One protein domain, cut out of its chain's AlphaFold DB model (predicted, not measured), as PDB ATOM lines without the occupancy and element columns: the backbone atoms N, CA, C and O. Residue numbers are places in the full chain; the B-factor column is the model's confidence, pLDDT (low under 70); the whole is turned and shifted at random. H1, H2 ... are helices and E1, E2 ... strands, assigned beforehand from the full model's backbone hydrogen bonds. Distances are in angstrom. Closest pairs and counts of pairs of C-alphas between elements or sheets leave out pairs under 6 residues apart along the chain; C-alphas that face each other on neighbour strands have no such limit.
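This is residues 506 to 630 and 889 to 950 of the 950 residues of an uncharacterized protein of Candidatus Daviesbacteria bacterium RIFCSPLOWO2_01_FULL_39_12 (UniProt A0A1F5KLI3). A long, strongly twisted sheet is built along the hairpin of E6 and E7, and helix H2 crosses over E4, E6 and E7; H5 packs on H2, and H1 packs on both H5 and H4. At one end H3 and the long link after it reach away from the body, and there residues 576 to 582 stick out. The printed part has 187 residues with six named helices and eight named strands, which follow one another along the chain as H1, then E1 to E3, then H2 and H3, then E4, then H4 and H5, then E5 to E7, then H6 and last E8; the class is mixed, helices and strands, and the sheet is branched at E6, which has E4 and E5 on one side and E7 on the other, with both parallel and antiparallel neighbour pairs. The whole is compact, with a radius of gyration of the C-alphas of 18.6 A and spans of 59 by 46 by 28 A.

H1, residues 507 to 518, begins at C-alpha (41.871, 13.705, 146.356). E1 is residues 521 to 523, E2 529 to 531 and E3 541 to 549, which bends by 87 degrees at residue 546. H2, 553 to 569, is 24.3 A long; H3 is 571 to 577. E4, 598 to 604, is 20.1 A long; H4 is 608 to 614 and H5 619 to 627. E5 is 891 to 894, E6 900 to 911, 36.2 A long, and E7 916 to 927, 33.2 A long. H6 is 931 to 934, and E8, 945 to 949, ends at (33.039, 7.435, 170.621).

E5, E6 and E7 form a meander, each strand the antiparallel neighbour of the one before, with N 892 and O 901 2.9 A apart and N 904 and O 924 3.1 A apart. E4 is antiparallel to E6, with N 601 and O 907 at 2.8 A, and E8 to E7, with N 923 and O 947 at 2.8 A. E3 is parallel to E8, with N 544 and O 946 at 2.8 A, and forms a hairpin with E2, with N 529 and O 543 at 2.9 A. E1 is parallel to E5, with N 521 and O 891 at 2.9 A. H2 is on the sheet at a height of 9.1 A; its closest C-alphas to E7 are Gly 560 and Tyr 916, 5.3 A. H5 touches H2 at a steep tilt of 62 degrees, C-alphas 558 and 623 being closest at 4.7 A. H1 touches H4 at a shallow tilt of 5 degrees, opposite ways, with Leu 513 and Phe 610 closest at 5.8 A. H6 only grazes the sheet, with residues 932 to 934. In H1 to H5 every O i to N i+4 pair is within hydrogen-bond range; H6 is too short for one.

The farthest C-alphas, Glu 581 and Glu 896, are 60.0 A apart. Residues 631 to 888 are not printed; C-alphas 630 and 889 are 11.3 A apart. The link from H3 to E4 is long. Residues 506, 507 and 532 are under 70 in pLDDT.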
ATOM      1  N   SER A 506      44.999  16.155 148.976       46.44
ATOM      2  CA  SER A 506      44.994  14.967 148.127       46.44
ATOM      3  C   SER A 506      43.553  14.493 147.932       46.44
ATOM      4  O   SER A 506      42.695  14.597 148.816       46.44
ATOM      5  N   LEU A 507      43.247  14.038 146.715       55.44
ATOM      6  CA  LEU A 507      41.871  13.705 146.356       55.44
ATOM      7  C   LEU A 507      41.323  12.573 147.241       55.44
ATOM      8  O   LEU A 507      40.121  12.506 147.490       55.44
ATOM      9  N   ASP A 508      42.212  11.708 147.727       75.88
ATOM     10  CA  ASP A 508      41.888  10.379 148.221       75.88
ATOM     11  C   ASP A 508      41.185  10.408 149.580       75.88
ATOM     12  O   ASP A 508      40.081   9.875 149.695       75.88
ATOM     13  N   ALA A 509      41.743  11.081 150.596       83.06
ATOM     14  CA  ALA A 509      41.167  11.107 151.949       83.06
ATOM     15  C   ALA A 509      39.714  11.603 151.957       83.06
ATOM     16  O   ALA A 509      38.821  11.014 152.578       83.06
ATOM     17  N   ARG A 510      39.467  12.672 151.201       84.69
ATOM     18  CA  ARG A 510      38.152  13.291 151.082       84.69
ATOM     19  C   ARG A 510      37.198  12.473 150.209       84.69
ATOM     20  O   ARG A 510      36.042  12.299 150.592       84.69
ATOM     21  N   VAL A 511      37.651  11.965 149.059       85.31
ATOM     22  CA  VAL A 511      36.813  11.132 148.178       85.31
ATOM     23  C   VAL A 511      36.417   9.829 148.876       85.31
ATOM     24  O   VAL A 511      35.265   9.416 148.753       85.31
ATOM     25  N   LEU A 512      37.305   9.224 149.672       86.12
ATOM     26  CA  LEU A 512      36.983   8.079 150.528       86.12
ATOM     27  C   LEU A 512      35.878   8.425 151.535       86.12
ATOM     28  O   LEU A 512      34.899   7.684 151.645       86.12
ATOM     29  N   LEU A 513      35.982   9.560 152.236       88.75
ATOM     30  CA  LEU A 513      34.949   9.996 153.182       88.75
ATOM     31  C   LEU A 513      33.595  10.218 152.487       88.75
ATOM     32  O   LEU A 513      32.575   9.734 152.978       88.75
ATOM     33  N   ASP A 514      33.576  10.862 151.317       88.12
ATOM     34  CA  ASP A 514      32.349  11.063 150.534       88.12
ATOM     35  C   ASP A 514      31.748   9.744 150.012       88.12
ATOM     36  O   ASP A 514      30.530   9.562 150.070       88.12
ATOM     37  N   GLN A 515      32.572   8.784 149.576       88.75
ATOM     38  CA  GLN A 515      32.123   7.440 149.182       88.75
ATOM     39  C   GLN A 515      31.489   6.679 150.356       88.75
ATOM     40  O   GLN A 515      30.393   6.121 150.221       88.75
ATOM     41  N   PHE A 516      32.146   6.667 151.520       91.12
ATOM     42  CA  PHE A 516      31.634   5.966 152.696       91.12
ATOM     43  C   PHE A 516      30.403   6.649 153.313       91.12
ATOM     44  O   PHE A 516      29.495   5.950 153.751       91.12
ATOM     45  N   VAL A 517      30.310   7.985 153.310       90.69
ATOM     46  CA  VAL A 517      29.100   8.716 153.748       90.69
ATOM     47  C   VAL A 517      27.939   8.512 152.766       90.69
ATOM     48  O   VAL A 517      26.773   8.468 153.168       90.69
ATOM     49  N   ALA A 518      28.231   8.341 151.473       88.31
ATOM     50  CA  ALA A 518      27.214   8.040 150.471       88.31
ATOM     51  C   ALA A 518      26.643   6.610 150.570       88.31
ATOM     52  O   ALA A 518      25.524   6.378 150.096       88.31
ATOM     53  N   THR A 519      27.382   5.684 151.188       88.50
ATOM     54  CA  THR A 519      27.078   4.247 151.263       88.50
ATOM     55  C   THR A 519      26.411   3.881 152.598       88.50
ATOM     56  O   THR A 519      27.029   4.046 153.649       88.50
ATOM     57  N   PRO A 520      25.170   3.353 152.606       89.06
ATOM     58  CA  PRO A 520      24.540   2.861 153.830       89.06
ATOM     59  C   PRO A 520      25.346   1.721 154.464       89.06
ATOM     60  O   PRO A 520      25.692   0.746 153.798       89.06
ATOM     61  N   GLN A 521      25.630   1.833 155.759       92.88
ATOM     62  CA  GLN A 521      26.350   0.823 156.538       92.88
ATOM     63  C   GLN A 521      25.375  -0.151 157.212       92.88
ATOM     64  O   GLN A 521      24.208   0.171 157.437       92.88
ATOM     65  N   THR A 522      25.852  -1.337 157.598       91.38
ATOM     66  CA  THR A 522      25.039  -2.314 158.341       91.38
ATOM     67  C   THR A 522      25.867  -2.957 159.453       91.38
ATOM     68  O   THR A 522      26.868  -3.621 159.174       91.38
ATOM     69  N   ALA A 523      25.449  -2.797 160.708       92.12
ATOM     70  CA  ALA A 523      26.195  -3.232 161.893       92.12
ATOM     71  C   ALA A 523      25.287  -3.933 162.915       92.12
ATOM     72  O   ALA A 523      24.074  -3.767 162.879       92.12
ATOM     73  N   MET A 524      25.873  -4.717 163.822       91.56
ATOM     74  CA  MET A 524      25.183  -5.140 165.046       91.56
ATOM     75  C   MET A 524      25.241  -3.957 166.016       91.56
ATOM     76  O   MET A 524      26.350  -3.532 166.344       91.56
ATOM     77  N   LEU A 525      24.100  -3.404 166.431       91.75
ATOM     78  CA  LEU A 525      24.079  -2.287 167.387       91.75
ATOM     79  C   LEU A 525      23.847  -2.753 168.835       91.75
ATOM     80  O   LEU A 525      24.256  -2.077 169.780       91.75
ATOM     81  N   GLY A 526      23.255  -3.932 169.023       88.25
ATOM     82  CA  GLY A 526      22.771  -4.396 170.313       88.25
ATOM     83  C   GLY A 526      21.439  -3.743 170.702       88.25
ATOM     84  O   GLY A 526      20.913  -2.892 169.982       88.25
ATOM     85  N   PRO A 527      20.878  -4.129 171.862       87.25
ATOM     86  CA  PRO A 527      19.652  -3.533 172.363       87.25
ATOM     87  C   PRO A 527      19.878  -2.071 172.756       87.25
ATOM     88  O   PRO A 527      20.888  -1.735 173.382       87.25
ATOM     89  N   VAL A 528      18.893  -1.231 172.443       88.50
ATOM     90  CA  VAL A 528      18.732   0.079 173.080       88.50
ATOM     91  C   VAL A 528      18.372  -0.147 174.549       88.50
ATOM     92  O   VAL A 528      17.541  -1.004 174.854       88.50
ATOM     93  N   ILE A 529      19.002   0.607 175.443       87.75
ATOM     94  CA  ILE A 529      18.664   0.675 176.867       87.75
ATOM     95  C   ILE A 529      18.297   2.121 177.200       87.75
ATOM     96  O   ILE A 529      18.891   3.055 176.659       87.75
ATOM     97  N   ASP A 530      17.325   2.290 178.089       85.31
ATOM     98  CA  ASP A 530      16.890   3.583 178.604       85.31
ATOM     99  C   ASP A 530      17.579   3.827 179.963       85.31
ATOM    100  O   ASP A 530      17.673   2.921 180.790       85.31
ATOM    101  N   SER A 531      18.120   5.029 180.177       77.31
ATOM    102  CA  SER A 531      18.800   5.435 181.411       77.31
ATOM    103  C   SER A 531      17.896   6.347 182.235       77.31
ATOM    104  O   SER A 531      17.580   7.462 181.811       77.31
ATOM    105  N   GLU A 532      17.507   5.862 183.415       69.12
ATOM    106  CA  GLU A 532      16.749   6.612 184.425       69.12
ATOM    107  C   GLU A 532      17.671   7.265 185.478       69.12
ATOM    108  O   GLU A 532      17.287   8.246 186.107       69.12
ATOM    109  N   ASP A 533      18.918   6.791 185.624       72.81
ATOM    110  CA  ASP A 533      19.896   7.282 186.616       72.81
ATOM    111  C   ASP A 533      20.404   8.719 186.359       72.81
ATOM    112  O   ASP A 533      21.036   9.342 187.220       72.81
ATOM    113  N   ILE A 534      20.150   9.266 185.166       78.75
ATOM    114  CA  ILE A 534      20.518  10.639 184.804       78.75
ATOM    115  C   ILE A 534      19.405  11.583 185.274       78.75
ATOM    116  O   ILE A 534      18.299  11.587 184.733       78.75
ATOM    117  N   LYS A 535      19.715  12.426 186.264       77.94
ATOM    118  CA  LYS A 535      18.793  13.433 186.804       77.94
ATOM    119  C   LYS A 535      18.715  14.622 185.844       77.94
ATOM    120  O   LYS A 535      19.581  15.487 185.837       77.94
ATOM    121  N   SER A 536      17.694  14.640 184.998       80.94
ATOM    122  CA  SER A 536      17.441  15.713 184.034       80.94
ATOM    123  C   SER A 536      15.962  15.726 183.669       80.94
ATOM    124  O   SER A 536      15.368  14.661 183.498       80.94
ATOM    125  N   SER A 537      15.383  16.906 183.455       75.56
ATOM    126  CA  SER A 537      14.022  17.045 182.909       75.56
ATOM    127  C   SER A 537      13.859  16.495 181.478       75.56
ATOM    128  O   SER A 537      12.740  16.411 180.974       75.56
ATOM    129  N   LEU A 538      14.957  16.085 180.824       77.06
ATOM    130  CA  LEU A 538      14.974  15.459 179.496       77.06
ATOM    131  C   LEU A 538      15.069  13.917 179.514       77.06
ATOM    132  O   LEU A 538      15.096  13.305 178.444       77.06
ATOM    133  N   SER A 539      15.133  13.289 180.692       73.50
ATOM    134  CA  SER A 539      15.185  11.825 180.848       73.50
ATOM    135  C   SER A 539      13.845  11.140 180.499       73.50
ATOM    136  O   SER A 539      12.790  11.768 180.609       73.50
ATOM    137  N   PRO A 540      13.840   9.845 180.109       80.06
ATOM    138  CA  PRO A 540      14.986   8.934 180.017       80.06
ATOM    139  C   PRO A 540      15.819   9.107 178.737       80.06
ATOM    140  O   PRO A 540      15.293   9.290 177.636       80.06
ATOM    141  N   PHE A 541      17.141   8.973 178.867       84.69
ATOM    142  CA  PHE A 541      18.067   8.988 177.728       84.69
ATOM    143  C   PHE A 541      18.297   7.580 177.185       84.69
ATOM    144  O   PHE A 541      18.489   6.643 177.953       84.69
ATOM    145  N   ARG A 542      18.327   7.425 175.860       88.88
ATOM    146  CA  ARG A 542      18.312   6.105 175.209       88.88
ATOM    147  C   ARG A 542      19.629   5.832 174.496       88.88
ATOM    148  O   ARG A 542      20.111   6.681 173.747       88.88
ATOM    149  N   PHE A 543      20.249   4.681 174.738       88.69
ATOM    150  CA  PHE A 543      21.645   4.444 174.361       88.69
ATOM    151  C   PHE A 543      21.955   2.984 173.996       88.69
ATOM    152  O   PHE A 543      21.209   2.068 174.331       88.69
ATOM    153  N   LEU A 544      23.058   2.774 173.272       89.81
ATOM    154  CA  LEU A 544      23.512   1.482 172.744       89.81
ATOM    155  C   LEU A 544      24.811   1.034 173.444       89.81
ATOM    156  O   LEU A 544      25.895   1.187 172.880       89.81
ATOM    157  N   PRO A 545      24.757   0.448 174.656       83.69
ATOM    158  CA  PRO A 545      25.956   0.109 175.437       83.69
ATOM    159  C   PRO A 545      26.860  -0.964 174.808       83.69
ATOM    160  O   PRO A 545      27.969  -1.185 175.287       83.69
ATOM    161  N   LYS A 546      26.399  -1.655 173.755       84.94
ATOM    162  CA  LYS A 546      27.185  -2.651 173.009       84.94
ATOM    163  C   LYS A 546      27.795  -2.111 171.711       84.94
ATOM    164  O   LYS A 546      28.593  -2.818 171.099       84.94
ATOM    165  N   TYR A 547      27.441  -0.895 171.289       90.38
ATOM    166  CA  TYR A 547      27.952  -0.284 170.064       90.38
ATOM    167  C   TYR A 547      28.852   0.905 170.394       90.38
ATOM    168  O   TYR A 547      28.414   1.922 170.929       90.38
ATOM    169  N   LYS A 548      30.131   0.755 170.051       90.50
ATOM    170  CA  LYS A 548      31.198   1.716 170.319       90.50
ATOM    171  C   LYS A 548      31.957   2.006 169.033       90.50
ATOM    172  O   LYS A 548      32.307   1.087 168.290       90.50
ATOM    173  N   THR A 549      32.211   3.281 168.778       92.81
ATOM    174  CA  THR A 549      33.044   3.753 167.672       92.81
ATOM    175  C   THR A 549      34.422   4.088 168.224       92.81
ATOM    176  O   THR A 549      34.519   4.821 169.201       92.81
ATOM    177  N   ILE A 550      35.481   3.568 167.607       93.31
ATOM    178  CA  ILE A 550      36.857   3.911 167.983       93.31
ATOM    179  C   ILE A 550      37.417   4.865 166.933       93.31
ATOM    180  O   ILE A 550      37.349   4.565 165.737       93.31
ATOM    181  N   TYR A 551      37.948   6.007 167.361       95.88
ATOM    182  CA  TYR A 551      38.640   6.942 166.473       95.88
ATOM    183  C   TYR A 551      40.142   6.616 166.421       95.88
ATOM    184  O   TYR A 551      40.766   6.412 167.462       95.88
ATOM    185  N   PRO A 552      40.767   6.553 165.229       96.00
ATOM    186  CA  PRO A 552      42.209   6.361 165.138       96.00
ATOM    187  C   PRO A 552      42.942   7.636 165.603       96.00
ATOM    188  O   PRO A 552      42.421   8.737 165.395       96.00
ATOM    189  N   PRO A 553      44.168   7.534 166.159       95.62
ATOM    190  CA  PRO A 553      44.902   8.686 166.694       95.62
ATOM    191  C   PRO A 553      45.016   9.870 165.724       95.62
ATOM    192  O   PRO A 553      44.794  11.002 166.135       95.62
ATOM    193  N   VAL A 554      45.231   9.606 164.433       95.38
ATOM    194  CA  VAL A 554      45.314  10.626 163.368       95.38
ATOM    195  C   VAL A 554      44.036  11.469 163.217       95.38
ATOM    196  O   VAL A 554      44.117  12.667 162.975       95.38
ATOM    197  N   VAL A 555      42.846  10.890 163.432       96.75
ATOM    198  CA  VAL A 555      41.571  11.639 163.427       96.75
ATOM    199  C   VAL A 555      41.453  12.506 164.681       96.75
ATOM    200  O   VAL A 555      40.987  13.640 164.602       96.75
ATOM    201  N   ILE A 556      41.913  12.005 165.831       96.69
ATOM    202  CA  ILE A 556      41.930  12.760 167.092       96.69
ATOM    203  C   ILE A 556      42.916  13.938 167.009       96.69
ATOM    204  O   ILE A 556      42.569  15.052 167.399       96.69
ATOM    205  N   GLN A 557      44.109  13.715 166.449       95.69
ATOM    206  CA  GLN A 557      45.140  14.734 166.229       95.69
ATOM    207  C   GLN A 557      44.656  15.815 165.252       95.69
ATOM    208  O   GLN A 557      44.680  16.996 165.595       95.69
ATOM    209  N   ALA A 558      44.086  15.416 164.111       96.06
ATOM    210  CA  ALA A 558      43.502  16.334 163.138       96.06
ATOM    211  C   ALA A 558      42.387  17.218 163.738       96.06
ATOM    212  O   ALA A 558      42.345  18.423 163.479       96.06
ATOM    213  N   LEU A 559      41.502  16.656 164.575       97.19
ATOM    214  CA  LEU A 559      40.466  17.422 165.284       97.19
ATOM    215  C   LEU A 559      41.055  18.365 166.348       97.19
ATOM    216  O   LEU A 559      40.623  19.515 166.443       97.19
ATOM    217  N   GLY A 560      42.077  17.928 167.091       95.75
ATOM    218  CA  GLY A 560      42.822  18.782 168.024       95.75
ATOM    219  C   GLY A 560      43.499  19.968 167.324       95.75
ATOM    220  O   GLY A 560      43.400  21.102 167.787       95.75
ATOM    221  N   ASN A 561      44.092  19.744 166.150       94.06
ATOM    222  CA  ASN A 561      44.708  20.797 165.340       94.06
ATOM    223  C   ASN A 561      43.675  21.762 164.719       94.06
ATOM    224  O   ASN A 561      43.962  22.952 164.567       94.06
ATOM    225  N   LEU A 562      42.445  21.312 164.442       95.00
ATOM    226  CA  LEU A 562      41.333  22.201 164.070       95.00
ATOM    227  C   LEU A 562      40.832  23.044 165.258       95.00
ATOM    228  O   LEU A 562      40.474  24.207 165.071       95.00
ATOM    229  N   PHE A 563      40.871  22.512 166.483       95.19
ATOM    230  CA  PHE A 563      40.607  23.280 167.708       95.19
ATOM    231  C   PHE A 563      41.745  24.286 168.017       95.19
ATOM    232  O   PHE A 563      41.482  25.407 168.460       95.19
ATOM    233  N   ALA A 564      42.997  23.972 167.673       92.69
ATOM    234  CA  ALA A 564      44.090  24.946 167.726       92.69
ATOM    235  C   ALA A 564      43.886  26.112 166.733       92.69
ATOM    236  O   ALA A 564      44.014  27.279 167.112       92.69
ATOM    237  N   GLU A 565      43.490  25.824 165.485       92.88
ATOM    238  CA  GLU A 565      43.110  26.859 164.506       92.88
ATOM    239  C   GLU A 565      41.905  27.696 164.965       92.88
ATOM    240  O   GLU A 565      41.886  28.909 164.748       92.88
ATOM    241  N   TYR A 566      40.925  27.075 165.625       94.25
ATOM    242  CA  TYR A 566      39.775  27.757 166.220       94.25
ATOM    243  C   TYR A 566      40.200  28.796 167.271       94.25
ATOM    244  O   TYR A 566      39.847  29.970 167.147       94.25
ATOM    245  N   ASN A 567      41.006  28.399 168.263       93.12
ATOM    246  CA  ASN A 567      41.503  29.305 169.306       93.12
ATOM    247  C   ASN A 567      42.316  30.468 168.694       93.12
ATOM    248  O   ASN A 567      42.106  31.635 169.033       93.12
ATOM    249  N   ALA A 568      43.165  30.180 167.700       91.31
ATOM    250  CA  ALA A 568      43.910  31.205 166.970       91.31
ATOM    251  C   ALA A 568      42.997  32.195 166.209       91.31
ATOM    252  O   ALA A 568      43.238  33.404 166.245       91.31
ATOM    253  N   ALA A 569      41.924  31.716 165.566       91.50
ATOM    254  CA  ALA A 569      40.955  32.549 164.843       91.50
ATOM    255  C   ALA A 569      40.123  33.471 165.759       91.50
ATOM    256  O   ALA A 569      39.606  34.497 165.306       91.50
ATOM    257  N   PHE A 570      40.027  33.168 167.058       92.12
ATOM    258  CA  PHE A 570      39.401  34.058 168.039       92.12
ATOM    259  C   PHE A 570      40.288  35.234 168.473       92.12
ATOM    260  O   PHE A 570      39.765  36.197 169.035       92.12
ATOM    261  N   ARG A 571      41.593  35.245 168.160       91.25
ATOM    262  CA  ARG A 571      42.516  36.347 168.503       91.25
ATOM    263  C   ARG A 571      42.016  37.751 168.104       91.25
ATOM    264  O   ARG A 571      41.954  38.603 168.993       91.25
ATOM    265  N   PRO A 572      41.625  38.036 166.843       88.44
ATOM    266  CA  PRO A 572      41.066  39.343 166.478       88.44
ATOM    267  C   PRO A 572      39.683  39.606 167.094       88.44
ATOM    268  O   PRO A 572      39.355  40.756 167.379       88.44
ATOM    269  N   LEU A 573      38.888  38.557 167.330       90.50
ATOM    270  CA  LEU A 573      37.516  38.657 167.838       90.50
ATOM    271  C   LEU A 573      37.512  39.068 169.318       90.50
ATOM    272  O   LEU A 573      36.882  40.053 169.699       90.50
ATOM    273  N   VAL A 574      38.305  38.378 170.142       92.12
ATOM    274  CA  VAL A 574      38.519  38.720 171.555       92.12
ATOM    275  C   VAL A 574      39.156  40.104 171.678       92.12
ATOM    276  O   VAL A 574      38.692  40.912 172.476       92.12
ATOM    277  N   ALA A 575      40.144  40.437 170.839       90.44
ATOM    278  CA  ALA A 575      40.746  41.773 170.828       90.44
ATOM    279  C   ALA A 575      39.744  42.903 170.504       90.44
ATOM    280  O   ALA A 575      39.940  44.023 170.970       90.44
ATOM    281  N   ALA A 576      38.672  42.626 169.751       89.31
ATOM    282  CA  ALA A 576      37.592  43.581 169.491       89.31
ATOM    283  C   ALA A 576      36.528  43.638 170.609       89.31
ATOM    284  O   ALA A 576      35.847  44.652 170.738       89.31
ATOM    285  N   ASN A 577      36.372  42.573 171.402       93.44
ATOM    286  CA  ASN A 577      35.374  42.468 172.476       93.44
ATOM    287  C   ASN A 577      35.845  43.005 173.840       93.44
ATOM    288  O   ASN A 577      35.007  43.302 174.695       93.44
ATOM    289  N   ARG A 578      37.161  43.093 174.072       93.25
ATOM    290  CA  ARG A 578      37.720  43.618 175.329       93.25
ATOM    291  C   ARG A 578      37.323  45.084 175.515       93.25
ATOM    292  O   ARG A 578      37.575  45.924 174.654       93.25
ATOM    293  N   GLU A 579      36.716  45.364 176.659       94.44
ATOM    294  CA  GLU A 579      36.333  46.694 177.131       94.44
ATOM    295  C   GLU A 579      37.354  47.207 178.164       94.44
ATOM    296  O   GLU A 579      37.594  48.410 178.247       94.44
ATOM    297  N   TRP A 580      38.025  46.297 178.888       95.44
ATOM    298  CA  TRP A 580      39.054  46.611 179.885       95.44
ATOM    299  C   TRP A 580      40.327  45.763 179.723       95.44
ATOM    300  O   TRP A 580      40.316  44.660 179.175       95.44
ATOM    301  N   GLU A 581      41.455  46.250 180.253       92.19
ATOM    302  CA  GLU A 581      42.743  45.535 180.198       92.19
ATOM    303  C   GLU A 581      42.715  44.181 180.927       92.19
ATOM    304  O   GLU A 581      43.388  43.241 180.511       92.19
ATOM    305  N   THR A 582      41.896  44.046 181.970       93.94
ATOM    306  CA  THR A 582      41.721  42.805 182.741       93.94
ATOM    307  C   THR A 582      40.923  41.721 182.010       93.94
ATOM    308  O   THR A 582      40.900  40.577 182.456       93.94
ATOM    309  N   ASP A 583      40.244  42.055 180.911       95.06
ATOM    310  CA  ASP A 583      39.298  41.152 180.254       95.06
ATOM    311  C   ASP A 583      39.981  39.916 179.673       95.06
ATOM    312  O   ASP A 583      40.936  40.024 178.897       95.06
ATOM    313  N   TYR A 584      39.432  38.747 180.017       94.06
ATOM    314  CA  TYR A 584      39.896  37.421 179.609       94.06
ATOM    315  C   TYR A 584      41.346  37.103 180.009       94.06
ATOM    316  O   TYR A 584      41.972  36.233 179.408       94.06
ATOM    317  N   GLN A 585      41.880  37.755 181.048       92.12
ATOM    318  CA  GLN A 585      43.256  37.544 181.526       92.12
ATOM    319  C   GLN A 585      43.589  36.079 181.876       92.12
ATOM    320  O   GLN A 585      44.732  35.666 181.703       92.12
ATOM    321  N   ASN A 586      42.607  35.266 182.290       90.38
ATOM    322  CA  ASN A 586      42.797  33.829 182.566       90.38
ATOM    323  C   ASN A 586      42.630  32.946 181.305       90.38
ATOM    324  O   ASN A 586      42.987  31.768 181.331       90.38
ATOM    325  N   CYS A 587      42.106  33.506 180.207       87.75
ATOM    326  CA  CYS A 587      41.914  32.837 178.915       87.75
ATOM    327  C   CYS A 587      43.010  33.174 177.891       87.75
ATOM    328  O   CYS A 587      43.011  32.596 176.813       87.75
ATOM    329  N   ILE A 588      43.891  34.147 178.143       89.50
ATOM    330  CA  ILE A 588      44.867  34.632 177.153       89.50
ATOM    331  C   ILE A 588      46.266  34.111 177.498       89.50
ATOM    332  O   ILE A 588      46.757  34.292 178.611       89.50
ATOM    333  N   LEU A 589      46.920  33.462 176.533       85.00
ATOM    334  CA  LEU A 589      48.304  33.006 176.657       85.00
ATOM    335  C   LEU A 589      49.307  34.162 176.527       85.00
ATOM    336  O   LEU A 589      49.000  35.232 176.006       85.00
ATOM    337  N   ALA A 590      50.547  33.924 176.965       81.25
ATOM    338  CA  ALA A 590      51.622  34.922 176.960       81.25
ATOM    339  C   ALA A 590      52.015  35.434 175.554       81.25
ATOM    340  O   ALA A 590      52.629  36.490 175.435       81.25
ATOM    341  N   ASP A 591      51.651  34.712 174.491       79.62
ATOM    342  CA  ASP A 591      51.818  35.113 173.087       79.62
ATOM    343  C   ASP A 591      50.625  35.922 172.529       79.62
ATOM    344  O   ASP A 591      50.651  36.369 171.376       79.62
ATOM    345  N   GLY A 592      49.575  36.115 173.335       83.44
ATOM    346  CA  GLY A 592      48.333  36.798 172.990       83.44
ATOM    347  C   GLY A 592      47.284  35.941 172.271       83.44
ATOM    348  O   GLY A 592      46.359  36.518 171.697       83.44
ATOM    349  N   ILE A 593      47.406  34.608 172.248       87.19
ATOM    350  CA  ILE A 593      46.354  33.710 171.740       87.19
ATOM    351  C   ILE A 593      45.277  33.493 172.822       87.19
ATOM    352  O   ILE A 593      45.615  33.097 173.942       87.19
ATOM    353  N   PRO A 594      43.981  33.716 172.524       91.50
ATOM    354  CA  PRO A 594      42.890  33.287 173.389       91.50
ATOM    355  C   PRO A 594      42.725  31.767 173.352       91.50
ATOM    356  O   PRO A 594      42.699  31.156 172.286       91.50
ATOM    357  N   VAL A 595      42.537  31.170 174.519       89.88
ATOM    358  CA  VAL A 595      42.251  29.754 174.726       89.88
ATOM    359  C   VAL A 595      40.895  29.636 175.400       89.88
ATOM    360  O   VAL A 595      40.708  30.083 176.531       89.88
ATOM    361  N   ASN A 596      39.949  29.003 174.712       89.88
ATOM    362  CA  ASN A 596      38.792  28.426 175.370       89.88
ATOM    363  C   ASN A 596      39.195  27.033 175.864       89.88
ATOM    364  O   ASN A 596      39.688  26.227 175.076       89.88
ATOM    365  N   GLY A 597      39.003  26.751 177.154       88.56
ATOM    366  CA  GLY A 597      39.474  25.503 177.762       88.56
ATOM    367  C   GLY A 597      38.700  24.249 177.342       88.56
ATOM    368  O   GLY A 597      39.208  23.148 177.538       88.56
ATOM    369  N   PHE A 598      37.492  24.397 176.779       92.25
ATOM    370  CA  PHE A 598      36.566  23.291 176.497       92.25
ATOM    371  C   PHE A 598      35.680  23.558 175.272       92.25
ATOM    372  O   PHE A 598      34.994  24.581 175.233       92.25
ATOM    373  N   VAL A 599      35.616  22.622 174.316       92.81
ATOM    374  CA  VAL A 599      34.722  22.710 173.139       92.81
ATOM    375  C   VAL A 599      33.976  21.410 172.845       92.81
ATOM    376  O   VAL A 599      34.427  20.311 173.176       92.81
ATOM    377  N   GLN A 600      32.851  21.561 172.144       93.44
ATOM    378  CA  GLN A 600      32.117  20.490 171.472       93.44
ATOM    379  C   GLN A 600      32.240  20.693 169.953       93.44
ATOM    380  O   GLN A 600      31.889  21.751 169.435       93.44
ATOM    381  N   ILE A 601      32.740  19.685 169.237       95.06
ATOM    382  CA  ILE A 601      32.841  19.673 167.774       95.06
ATOM    383  C   ILE A 601      31.688  18.824 167.220       95.06
ATOM    384  O   ILE A 601      31.745  17.590 167.264       95.06
ATOM    385  N   ASP A 602      30.649  19.488 166.706       92.94
ATOM    386  CA  ASP A 602      29.490  18.855 166.061       92.94
ATOM    387  C   ASP A 602      29.784  18.662 164.566       92.94
ATOM    388  O   ASP A 602      30.026  19.630 163.839       92.94
ATOM    389  N   MET A 603      29.754  17.417 164.080       94.75
ATOM    390  CA  MET A 603      30.193  17.081 162.720       94.75
ATOM    391  C   MET A 603      29.428  15.916 162.079       94.75
ATOM    392  O   MET A 603      28.774  15.115 162.750       94.75
ATOM    393  N   VAL A 604      29.533  15.797 160.753       94.56
ATOM    394  CA  VAL A 604      29.049  14.621 160.009       94.56
ATOM    395  C   VAL A 604      29.671  13.361 160.601       94.56
ATOM    396  O   VAL A 604      30.887  13.294 160.778       94.56
ATOM    397  N   GLY A 605      28.840  12.357 160.883       95.25
ATOM    398  CA  GLY A 605      29.324  11.128 161.496       95.25
ATOM    399  C   GLY A 605      30.332  10.382 160.614       95.25
ATOM    400  O   GLY A 605      30.156  10.291 159.399       95.25
ATOM    401  N   LEU A 606      31.381   9.815 161.213       96.38
ATOM    402  CA  LEU A 606      32.460   9.140 160.490       96.38
ATOM    403  C   LEU A 606      32.146   7.644 160.266       96.38
ATOM    404  O   LEU A 606      31.970   6.891 161.232       96.38
ATOM    405  N   PRO A 607      32.044   7.166 159.011       95.12
ATOM    406  CA  PRO A 607      31.826   5.750 158.712       95.12
ATOM    407  C   PRO A 607      32.956   4.845 159.207       95.12
ATOM    408  O   PRO A 607      34.128   5.213 159.136       95.12
ATOM    409  N   ALA A 608      32.631   3.614 159.606       92.25
ATOM    410  CA  ALA A 608      33.630   2.646 160.066       92.25
ATOM    411  C   ALA A 608      34.690   2.337 158.988       92.25
ATOM    412  O   ALA A 608      35.872   2.224 159.298       92.25
ATOM    413  N   GLY A 609      34.285   2.276 157.713       90.00
ATOM    414  CA  GLY A 609      35.212   2.108 156.588       90.00
ATOM    415  C   GLY A 609      36.170   3.292 156.403       90.00
ATOM    416  O   GLY A 609      37.345   3.078 156.111       90.00
ATOM    417  N   PHE A 610      35.706   4.522 156.654       94.19
ATOM    418  CA  PHE A 610      36.576   5.699 156.643       94.19
ATOM    419  C   PHE A 610      37.545   5.684 157.827       94.19
ATOM    420  O   PHE A 610      38.729   5.910 157.623       94.19
ATOM    421  N   LEU A 611      37.081   5.362 159.039       94.75
ATOM    422  CA  LEU A 611      37.937   5.302 160.232       94.75
ATOM    423  C   LEU A 611      39.069   4.268 160.085       94.75
ATOM    424  O   LEU A 611      40.195   4.531 160.501       94.75
ATOM    425  N   VAL A 612      38.801   3.128 159.435       91.69
ATOM    426  CA  VAL A 612      39.831   2.128 159.098       91.69
ATOM    427  C   VAL A 612      40.809   2.648 158.037       91.69
ATOM    428  O   VAL A 612      42.012   2.452 158.185       91.69
ATOM    429  N   ALA A 613      40.328   3.326 156.989       89.19
ATOM    430  CA  ALA A 613      41.195   3.888 155.950       89.19
ATOM    431  C   ALA A 613      42.071   5.039 156.478       89.19
ATOM    432  O   ALA A 613      43.277   5.059 156.232       89.19
ATOM    433  N   ALA A 614      41.482   5.956 157.254       91.94
ATOM    434  CA  ALA A 614      42.127   7.150 157.795       91.94
ATOM    435  C   ALA A 614      43.371   6.829 158.629       91.94
ATOM    436  O   ALA A 614      44.346   7.565 158.554       91.94
ATOM    437  N   ALA A 615      43.391   5.689 159.330       89.69
ATOM    438  CA  ALA A 615      44.553   5.196 160.076       89.69
ATOM    439  C   ALA A 615      45.816   4.921 159.221       89.69
ATOM    440  O   ALA A 615      46.864   4.598 159.779       89.69
ATOM    441  N   SER A 616      45.724   5.027 157.890       88.81
ATOM    442  CA  SER A 616      46.831   4.883 156.930       88.81
ATOM    443  C   SER A 616      47.064   6.117 156.041       88.81
ATOM    444  O   SER A 616      47.861   6.051 155.108       88.81
ATOM    445  N   LEU A 617      46.370   7.226 156.316       89.56
ATOM    446  CA  LEU A 617      46.473   8.487 155.574       89.56
ATOM    447  C   LEU A 617      47.330   9.509 156.336       89.56
ATOM    448  O   LEU A 617      47.574   9.354 157.532       89.56
ATOM    449  N   ASP A 618      47.773  10.554 155.638       89.88
ATOM    450  CA  ASP A 618      48.470  11.681 156.262       89.88
ATOM    451  C   ASP A 618      47.520  12.517 157.141       89.88
ATOM    452  O   ASP A 618      46.330  12.649 156.839       89.88
ATOM    453  N   GLU A 619      48.042  13.091 158.230       91.69
ATOM    454  CA  GLU A 619      47.237  13.884 159.164       91.69
ATOM    455  C   GLU A 619      46.659  15.144 158.504       91.69
ATOM    456  O   GLU A 619      45.518  15.499 158.791       91.69
ATOM    457  N   GLU A 620      47.382  15.789 157.580       89.12
ATOM    458  CA  GLU A 620      46.920  17.007 156.903       89.12
ATOM    459  C   GLU A 620      45.751  16.720 155.952       89.12
ATOM    460  O   GLU A 620      44.752  17.443 155.941       89.12
ATOM    461  N   ASP A 621      45.834  15.624 155.195       88.81
ATOM    462  CA  ASP A 621      44.763  15.189 154.295       88.81
ATOM    463  C   ASP A 621      43.514  14.746 155.073       88.81
ATOM    464  O   ASP A 621      42.383  15.045 154.670       88.81
ATOM    465  N   VAL A 622      43.698  14.081 156.223       92.44
ATOM    466  CA  VAL A 622      42.601  13.816 157.165       92.44
ATOM    467  C   VAL A 622      42.042  15.140 157.694       92.44
ATOM    468  O   VAL A 622      40.828  15.337 157.650       92.44
ATOM    469  N   ARG A 623      42.884  16.088 158.122       93.00
ATOM    470  CA  ARG A 623      42.472  17.390 158.667       93.00
ATOM    471  C   ARG A 623      41.627  18.198 157.688       93.00
ATOM    472  O   ARG A 623      40.543  18.639 158.072       93.00
ATOM    473  N   GLU A 624      42.039  18.344 156.429       87.94
ATOM    474  CA  GLU A 624      41.233  19.061 155.431       87.94
ATOM    475  C   GLU A 624      39.941  18.303 155.067       87.94
ATOM    476  O   GLU A 624      38.900  18.933 154.842       87.94
ATOM    477  N   ALA A 625      39.948  16.962 155.073       89.31
ATOM    478  CA  ALA A 625      38.731  16.168 154.892       89.31
ATOM    479  C   ALA A 625      37.731  16.351 156.052       89.31
ATOM    480  O   ALA A 625      36.530  16.487 155.804       89.31
ATOM    481  N   LEU A 626      38.208  16.409 157.303       93.56
ATOM    482  CA  LEU A 626      37.381  16.644 158.492       93.56
ATOM    483  C   LEU A 626      36.906  18.101 158.596       93.56
ATOM    484  O   LEU A 626      35.743  18.332 158.929       93.56
ATOM    485  N   ARG A 627      37.745  19.084 158.240       91.50
ATOM    486  CA  ARG A 627      37.397  20.518 158.199       91.50
ATOM    487  C   ARG A 627      36.118  20.760 157.402       91.50
ATOM    488  O   ARG A 627      35.189  21.399 157.889       91.50
ATOM    489  N   GLY A 628      36.021  20.176 156.207       85.19
ATOM    490  CA  GLY A 628      34.826  20.256 155.364       85.19
ATOM    491  C   GLY A 628      33.598  19.500 155.899       85.19
ATOM    492  O   GLY A 628      32.586  19.438 155.200       85.19
ATOM    493  N   ARG A 629      33.667  18.865 157.074       91.06
ATOM    494  CA  ARG A 629      32.610  18.024 157.667       91.06
ATOM    495  C   ARG A 629      32.174  18.461 159.072       91.06
ATOM    496  O   ARG A 629      31.217  17.895 159.599       91.06
ATOM    497  N   ILE A 630      32.812  19.479 159.652       93.81
ATOM    498  CA  ILE A 630      32.392  20.097 160.917       93.81
ATOM    499  C   ILE A 630      31.270  21.112 160.657       93.81
ATOM    500  O   ILE A 630      31.412  22.039 159.850       93.81
ATOM    501  N   ASN A 889      24.553  13.492 155.848       92.56
ATOM    502  CA  ASN A 889      24.875  12.603 156.960       92.56
ATOM    503  C   ASN A 889      24.848  11.123 156.525       92.56
ATOM    504  O   ASN A 889      24.050  10.761 155.648       92.56
ATOM    505  N   PRO A 890      25.711  10.268 157.104       94.69
ATOM    506  CA  PRO A 890      25.736   8.832 156.839       94.69
ATOM    507  C   PRO A 890      24.488   8.125 157.378       94.69
ATOM    508  O   PRO A 890      23.792   8.617 158.269       94.69
ATOM    509  N   ILE A 891      24.240   6.924 156.856       94.75
ATOM    510  CA  ILE A 891      23.144   6.047 157.278       94.75
ATOM    511  C   ILE A 891      23.721   4.720 157.781       94.75
ATOM    512  O   ILE A 891      24.646   4.172 157.175       94.75
ATOM    513  N   ILE A 892      23.156   4.200 158.869       95.31
ATOM    514  CA  ILE A 892      23.469   2.890 159.443       95.31
ATOM    515  C   ILE A 892      22.181   2.112 159.733       95.31
ATOM    516  O   ILE A 892      21.228   2.643 160.303       95.31
ATOM    517  N   THR A 893      22.152   0.844 159.337       94.94
ATOM    518  CA  THR A 893      21.060  -0.095 159.615       94.94
ATOM    519  C   THR A 893      21.517  -1.120 160.652       94.94
ATOM    520  O   THR A 893      22.591  -1.715 160.505       94.94
ATOM    521  N   ASN A 894      20.713  -1.342 161.692       93.19
ATOM    522  CA  ASN A 894      20.954  -2.414 162.650       93.19
ATOM    523  C   ASN A 894      20.635  -3.776 162.013       93.19
ATOM    524  O   ASN A 894      19.603  -3.951 161.366       93.19
ATOM    525  N   LYS A 895      21.521  -4.756 162.199       91.25
ATOM    526  CA  LYS A 895      21.358  -6.127 161.692       91.25
ATOM    527  C   LYS A 895      20.317  -6.942 162.459       91.25
ATOM    528  O   LYS A 895      19.838  -7.929 161.914       91.25
ATOM    529  N   GLU A 896      20.002  -6.564 163.696       88.25
ATOM    530  CA  GLU A 896      19.150  -7.366 164.589       88.25
ATOM    531  C   GLU A 896      17.649  -7.122 164.362       88.25
ATOM    532  O   GLU A 896      16.867  -8.068 164.404       88.25
ATOM    533  N   ASP A 897      17.251  -5.880 164.069       88.12
ATOM    534  CA  ASP A 897      15.848  -5.454 163.901       88.12
ATOM    535  C   ASP A 897      15.550  -4.791 162.534       88.12
ATOM    536  O   ASP A 897      14.390  -4.548 162.195       88.12
ATOM    537  N   GLY A 898      16.576  -4.499 161.723       89.94
ATOM    538  CA  GLY A 898      16.449  -3.784 160.449       89.94
ATOM    539  C   GLY A 898      16.175  -2.276 160.575       89.94
ATOM    540  O   GLY A 898      16.017  -1.588 159.558       89.94
ATOM    541  N   GLN A 899      16.120  -1.725 161.791       91.31
ATOM    542  CA  GLN A 899      15.917  -0.300 162.020       91.31
ATOM    543  C   GLN A 899      17.099   0.491 161.457       91.31
ATOM    544  O   GLN A 899      18.265   0.115 161.573       91.31
ATOM    545  N   THR A 900      16.781   1.595 160.787       94.12
ATOM    546  CA  THR A 900      17.755   2.400 160.051       94.12
ATOM    547  C   THR A 900      17.786   3.820 160.597       94.12
ATOM    548  O   THR A 900      16.742   4.442 160.820       94.12
ATOM    549  N   PHE A 901      18.998   4.322 160.802       94.12
ATOM    550  CA  PHE A 901      19.298   5.584 161.456       94.12
ATOM    551  C   PHE A 901      20.202   6.437 160.565       94.12
ATOM    552  O   PHE A 901      21.126   5.927 159.932       94.12
ATOM    553  N   VAL A 902      19.954   7.741 160.545       94.75
ATOM    554  CA  VAL A 902      20.935   8.748 160.124       94.75
ATOM    555  C   VAL A 902      21.689   9.196 161.376       94.75
ATOM    556  O   VAL A 902      21.086   9.256 162.449       94.75
ATOM    557  N   TYR A 903      22.994   9.462 161.282       94.50
ATOM    558  CA  TYR A 903      23.788   9.790 162.470       94.50
ATOM    559  C   TYR A 903      24.789  10.937 162.282       94.50
ATOM    560  O   TYR A 903      25.239  11.231 161.175       94.50
ATOM    561  N   ILE A 904      25.104  11.579 163.406       95.62
ATOM    562  CA  ILE A 904      26.036  12.701 163.584       95.62
ATOM    563  C   ILE A 904      26.966  12.364 164.748       95.62
ATOM    564  O   ILE A 904      26.528  11.719 165.701       95.62
ATOM    565  N   ASP A 905      28.213  12.827 164.698       95.56
ATOM    566  CA  ASP A 905      29.183  12.622 165.775       95.56
ATOM    567  C   ASP A 905      29.482  13.943 166.492       95.56
ATOM    568  O   ASP A 905      29.706  14.977 165.859       95.56
ATOM    569  N   ARG A 906      29.480  13.896 167.828       93.75
ATOM    570  CA  ARG A 906      29.806  15.015 168.722       93.75
ATOM    571  C   ARG A 906      31.069  14.677 169.492       93.75
ATOM    572  O   ARG A 906      31.110  13.641 170.148       93.75
ATOM    573  N   ASN A 907      32.090  15.519 169.405       95.56
ATOM    574  CA  ASN A 907      33.435  15.192 169.880       95.56
ATOM    575  C   ASN A 907      33.896  16.262 170.865       95.56
ATOM    576  O   ASN A 907      33.897  17.444 170.524       95.56
ATOM    577  N   PHE A 908      34.262  15.864 172.081       95.44
ATOM    578  CA  PHE A 908      34.572  16.796 173.159       95.44
ATOM    579  C   PHE A 908      36.079  16.898 173.359       95.44
ATOM    580  O   PHE A 908      36.769  15.885 173.477       95.44
ATOM    581  N   PHE A 909      36.586  18.127 173.421       95.31
ATOM    582  CA  PHE A 909      38.007  18.397 173.621       95.31
ATOM    583  C   PHE A 909      38.223  19.418 174.733       95.31
ATOM    584  O   PHE A 909      37.425  20.344 174.908       95.31
ATOM    585  N   SER A 910      39.336  19.267 175.443       93.56
ATOM    586  CA  SER A 910      39.860  20.250 176.386       93.56
ATOM    587  C   SER A 910      41.264  20.714 176.000       93.56
ATOM    588  O   SER A 910      41.953  20.094 175.186       93.56
ATOM    589  N   THR A 911      41.686  21.843 176.566       89.50
ATOM    590  CA  THR A 911      43.061  22.341 176.456       89.50
ATOM    591  C   THR A 911      43.401  23.278 177.615       89.50
ATOM    592  O   THR A 911      42.549  24.010 178.116       89.50
ATOM    593  N   ASP A 912      44.667  23.294 178.030       78.56
ATOM    594  CA  ASP A 912      45.232  24.316 178.920       78.56
ATOM    595  C   ASP A 912      46.026  25.402 178.164       78.56
ATOM    596  O   ASP A 912      46.601  26.303 178.790       78.56
ATOM    597  N   GLY A 913      46.052  25.314 176.829       75.62
ATOM    598  CA  GLY A 913      46.862  26.116 175.918       75.62
ATOM    599  C   GLY A 913      48.184  25.474 175.479       75.62
ATOM    600  O   GLY A 913      48.887  26.084 174.677       75.62
ATOM    601  N   GLN A 914      48.536  24.281 175.972       73.81
ATOM    602  CA  GLN A 914      49.731  23.533 175.547       73.81
ATOM    603  C   GLN A 914      49.378  22.202 174.877       73.81
ATOM    604  O   GLN A 914      49.922  21.889 173.819       73.81
ATOM    605  N   SER A 915      48.459  21.434 175.463       81.94
ATOM    606  CA  SER A 915      47.955  20.180 174.892       81.94
ATOM    607  C   SER A 915      46.488  20.297 174.479       81.94
ATOM    608  O   SER A 915      45.725  21.058 175.070       81.94
ATOM    609  N   TYR A 916      46.096  19.545 173.450       91.31
ATOM    610  CA  TYR A 916      44.715  19.427 172.974       91.31
ATOM    611  C   TYR A 916      44.260  17.985 173.204       91.31
ATOM    612  O   TYR A 916      44.765  17.061 172.570       91.31
ATOM    613  N   GLU A 917      43.363  17.784 174.167       92.44
ATOM    614  CA  GLU A 917      43.058  16.473 174.743       92.44
ATOM    615  C   GLU A 917      41.622  16.047 174.434       92.44
ATOM    616  O   GLU A 917      40.667  16.792 174.652       92.44
ATOM    617  N   PHE A 918      41.469  14.832 173.905       94.62
ATOM    618  CA  PHE A 918      40.167  14.260 173.579       94.62
ATOM    619  C   PHE A 918      39.515  13.676 174.831       94.62
ATOM    620  O   PHE A 918      40.072  12.800 175.496       94.62
ATOM    621  N   MET A 919      38.305  14.144 175.128       92.81
ATOM    622  CA  MET A 919      37.495  13.685 176.257       92.81
ATOM    623  C   MET A 919      36.533  12.552 175.860       92.81
ATOM    624  O   MET A 919      35.721  12.116 176.670       92.81
ATOM    625  N   GLY A 920      36.615  12.057 174.622       92.25
ATOM    626  CA  GLY A 920      35.635  11.147 174.035       92.25
ATOM    627  C   GLY A 920      34.530  11.889 173.280       92.25
ATOM    628  O   GLY A 920      34.540  13.114 173.131       92.25
ATOM    629  N   GLY A 921      33.559  11.134 172.781       92.88
ATOM    630  CA  GLY A 921      32.453  11.673 172.000       92.88
ATOM    631  C   GLY A 921      31.193  10.822 172.061       92.88
ATOM    632  O   GLY A 921      31.165   9.733 172.636       92.88
ATOM    633  N   VAL A 922      30.133  11.331 171.439       93.12
ATOM    634  CA  VAL A 922      28.831  10.671 171.356       93.12
ATOM    635  C   VAL A 922      28.327  10.708 169.919       93.12
ATOM    636  O   VAL A 922      28.110  11.772 169.334       93.12
ATOM    637  N   ARG A 923      28.075   9.523 169.368       94.12
ATOM    638  CA  ARG A 923      27.351   9.332 168.116       94.12
ATOM    639  C   ARG A 923      25.861   9.455 168.397       94.12
ATOM    640  O   ARG A 923      25.302   8.656 169.142       94.12
ATOM    641  N   THR A 924      25.220  10.454 167.806       94.00
ATOM    642  CA  THR A 924      23.774  10.689 167.894       94.00
ATOM    643  C   THR A 924      23.093  10.030 166.701       94.00
ATOM    644  O   THR A 924      23.232  10.497 165.570       94.00
ATOM    645  N   LEU A 925      22.364   8.942 166.945       93.75
ATOM    646  CA  LEU A 925      21.554   8.233 165.959       93.75
ATOM    647  C   LEU A 925      20.107   8.743 166.007       93.75
ATOM    648  O   LEU A 925      19.510   8.869 167.074       93.75
ATOM    649  N   MET A 926      19.522   8.989 164.838       93.56
ATOM    650  CA  MET A 926      18.129   9.404 164.667       93.56
ATOM    651  C   MET A 926      17.439   8.457 163.674       93.56
ATOM    652  O   MET A 926      17.942   8.299 162.557       93.56
ATOM    653  N   PRO A 927      16.304   7.816 164.015       91.38
ATOM    654  CA  PRO A 927      15.589   6.943 163.083       91.38
ATOM    655  C   PRO A 927      15.211   7.693 161.798       91.38
ATOM    656  O   PRO A 927      14.606   8.759 161.866       91.38
ATOM    657  N   VAL A 928      15.499   7.134 160.616       90.25
ATOM    658  CA  VAL A 928      15.322   7.853 159.327       90.25
ATOM    659  C   VAL A 928      13.872   8.217 158.977       90.25
ATOM    660  O   VAL A 928      13.639   8.907 157.992       90.25
ATOM    661  N   ARG A 929      12.897   7.745 159.764       85.12
ATOM    662  CA  ARG A 929      11.463   8.041 159.624       85.12
ATOM    663  C   ARG A 929      10.980   9.191 160.524       85.12
ATOM    664  O   ARG A 929       9.777   9.412 160.602       85.12
ATOM    665  N   THR A 930      11.864   9.882 161.251       84.12
ATOM    666  CA  THR A 930      11.465  11.067 162.030       84.12
ATOM    667  C   THR A 930      11.515  12.336 161.182       84.12
ATOM    668  O   THR A 930      12.390  12.507 160.333       84.12
ATOM    669  N   ARG A 931      10.617  13.281 161.477       80.44
ATOM    670  CA  ARG A 931      10.578  14.602 160.826       80.44
ATOM    671  C   ARG A 931      11.911  15.353 160.934       80.44
ATOM    672  O   ARG A 931      12.293  16.071 160.012       80.44
ATOM    673  N   GLU A 932      12.649  15.175 162.029       80.50
ATOM    674  CA  GLU A 932      13.962  15.806 162.209       80.50
ATOM    675  C   GLU A 932      15.060  15.132 161.363       80.50
ATOM    676  O   GLU A 932      15.927  15.833 160.835       80.50
ATOM    677  N   ALA A 933      14.986  13.814 161.123       82.62
ATOM    678  CA  ALA A 933      15.849  13.136 160.151       82.62
ATOM    679  C   ALA A 933      15.608  13.647 158.720       82.62
ATOM    680  O   ALA A 933      16.558  14.027 158.037       82.62
ATOM    681  N   GLU A 934      14.345  13.741 158.290       78.25
ATOM    682  CA  GLU A 934      13.957  14.271 156.969       78.25
ATOM    683  C   GLU A 934      14.467  15.709 156.750       78.25
ATOM    684  O   GLU A 934      14.968  16.068 155.679       78.25
ATOM    685  N   ASN A 935      14.405  16.539 157.796       73.38
ATOM    686  CA  ASN A 935      14.877  17.923 157.758       73.38
ATOM    687  C   ASN A 935      16.405  18.073 157.932       73.38
ATOM    688  O   ASN A 935      16.912  19.190 157.792       73.38
ATOM    689  N   ASN A 936      17.145  16.976 158.146       76.50
ATOM    690  CA  ASN A 936      18.585  16.930 158.443       76.50
ATOM    691  C   ASN A 936      18.982  17.757 159.689       76.50
ATOM    692  O   ASN A 936      19.954  18.523 159.683       76.50
ATOM    693  N   ARG A 937      18.182  17.606 160.752       77.75
ATOM    694  CA  ARG A 937      18.299  18.253 162.068       77.75
ATOM    695  C   ARG A 937      18.610  17.208 163.143       77.75
ATOM    696  O   ARG A 937      17.785  16.901 163.996       77.75
ATOM    697  N   ILE A 938      19.804  16.626 163.084       78.94
ATOM    698  CA  ILE A 938      20.193  15.482 163.928       78.94
ATOM    699  C   ILE A 938      20.658  15.962 165.319       78.94
ATOM    700  O   ILE A 938      21.748  15.643 165.777       78.94
ATOM    701  N   HIS A 939      19.838  16.781 165.979       72.56
ATOM    702  CA  HIS A 939      20.066  17.245 167.348       72.56
ATOM    703  C   HIS A 939      19.404  16.292 168.356       72.56
ATOM    704  O   HIS A 939      18.457  15.577 168.015       72.56
ATOM    705  N   GLY A 940      19.893  16.296 169.599       70.81
ATOM    706  CA  GLY A 940      19.341  15.487 170.686       70.81
ATOM    707  C   GLY A 940      17.872  15.810 170.975       70.81
ATOM    708  O   GLY A 940      17.524  16.967 171.202       70.81
ATOM    709  N   ASN A 941      17.010  14.793 170.958       76.38
ATOM    710  CA  ASN A 941      15.610  14.854 171.383       76.38
ATOM    711  C   ASN A 941      15.135  13.459 171.847       76.38
ATOM    712  O   ASN A 941      15.908  12.503 171.827       76.38
ATOM    713  N   SER A 942      13.864  13.305 172.231       78.00
ATOM    714  CA  SER A 942      13.307  12.029 172.725       78.00
ATOM    715  C   SER A 942      13.359  10.863 171.719       78.00
ATOM    716  O   SER A 942      13.285   9.697 172.110       78.00
ATOM    717  N   SER A 943      13.512  11.139 170.419       82.31
ATOM    718  CA  SER A 943      13.717  10.127 169.369       82.31
ATOM    719  C   SER A 943      15.187   9.760 169.132       82.31
ATOM    720  O   SER A 943      15.445   8.808 168.394       82.31
ATOM    721  N   SER A 944      16.136  10.485 169.728       88.44
ATOM    722  CA  SER A 944      17.568  10.191 169.630       88.44
ATOM    723  C   SER A 944      17.943   8.927 170.397       88.44
ATOM    724  O   SER A 944      17.407   8.644 171.469       88.44
ATOM    725  N   ILE A 945      18.915   8.200 169.853       91.12
ATOM    726  CA  ILE A 945      19.613   7.091 170.505       91.12
ATOM    727  C   ILE A 945      21.113   7.375 170.418       91.12
ATOM    728  O   ILE A 945      21.595   7.830 169.381       91.12
ATOM    729  N   TYR A 946      21.861   7.114 171.485       91.50
ATOM    730  CA  TYR A 946      23.270   7.495 171.590       91.50
ATOM    731  C   TYR A 946      24.220   6.288 171.617       91.50
ATOM    732  O   TYR A 946      23.903   5.251 172.198       91.50
ATOM    733  N   ALA A 947      25.405   6.425 171.021       92.19
ATOM    734  CA  ALA A 947      26.485   5.433 171.070       92.19
ATOM    735  C   ALA A 947      27.846   6.089 171.372       92.19
ATOM    736  O   ALA A 947      28.054   7.261 171.057       92.19
ATOM    737  N   GLU A 948      28.765   5.349 171.993       91.81
ATOM    738  CA  GLU A 948      30.042   5.895 172.475       91.81
ATOM    739  C   GLU A 948      31.037   6.131 171.324       91.81
ATOM    740  O   GLU A 948      31.120   5.323 170.391       91.81
ATOM    741  N   ILE A 949      31.826   7.206 171.416       93.12
ATOM    742  CA  ILE A 949      33.039   7.435 170.621       93.12
ATOM    743  C   ILE A 949      34.237   7.557 171.577       93.12
ATOM    744  O   ILE A 949      34.175   8.318 172.545       93.12
ATOM    745  N   SER A 950      35.320   6.827 171.297       84.56
ATOM    746  CA  SER A 950      36.552   6.778 172.109       84.56
ATOM    747  C   SER A 950      37.824   6.785 171.272       84.56
ATOM    748  O   SER A 950      37.807   6.063 170.249       84.56
TER     749      SER A 950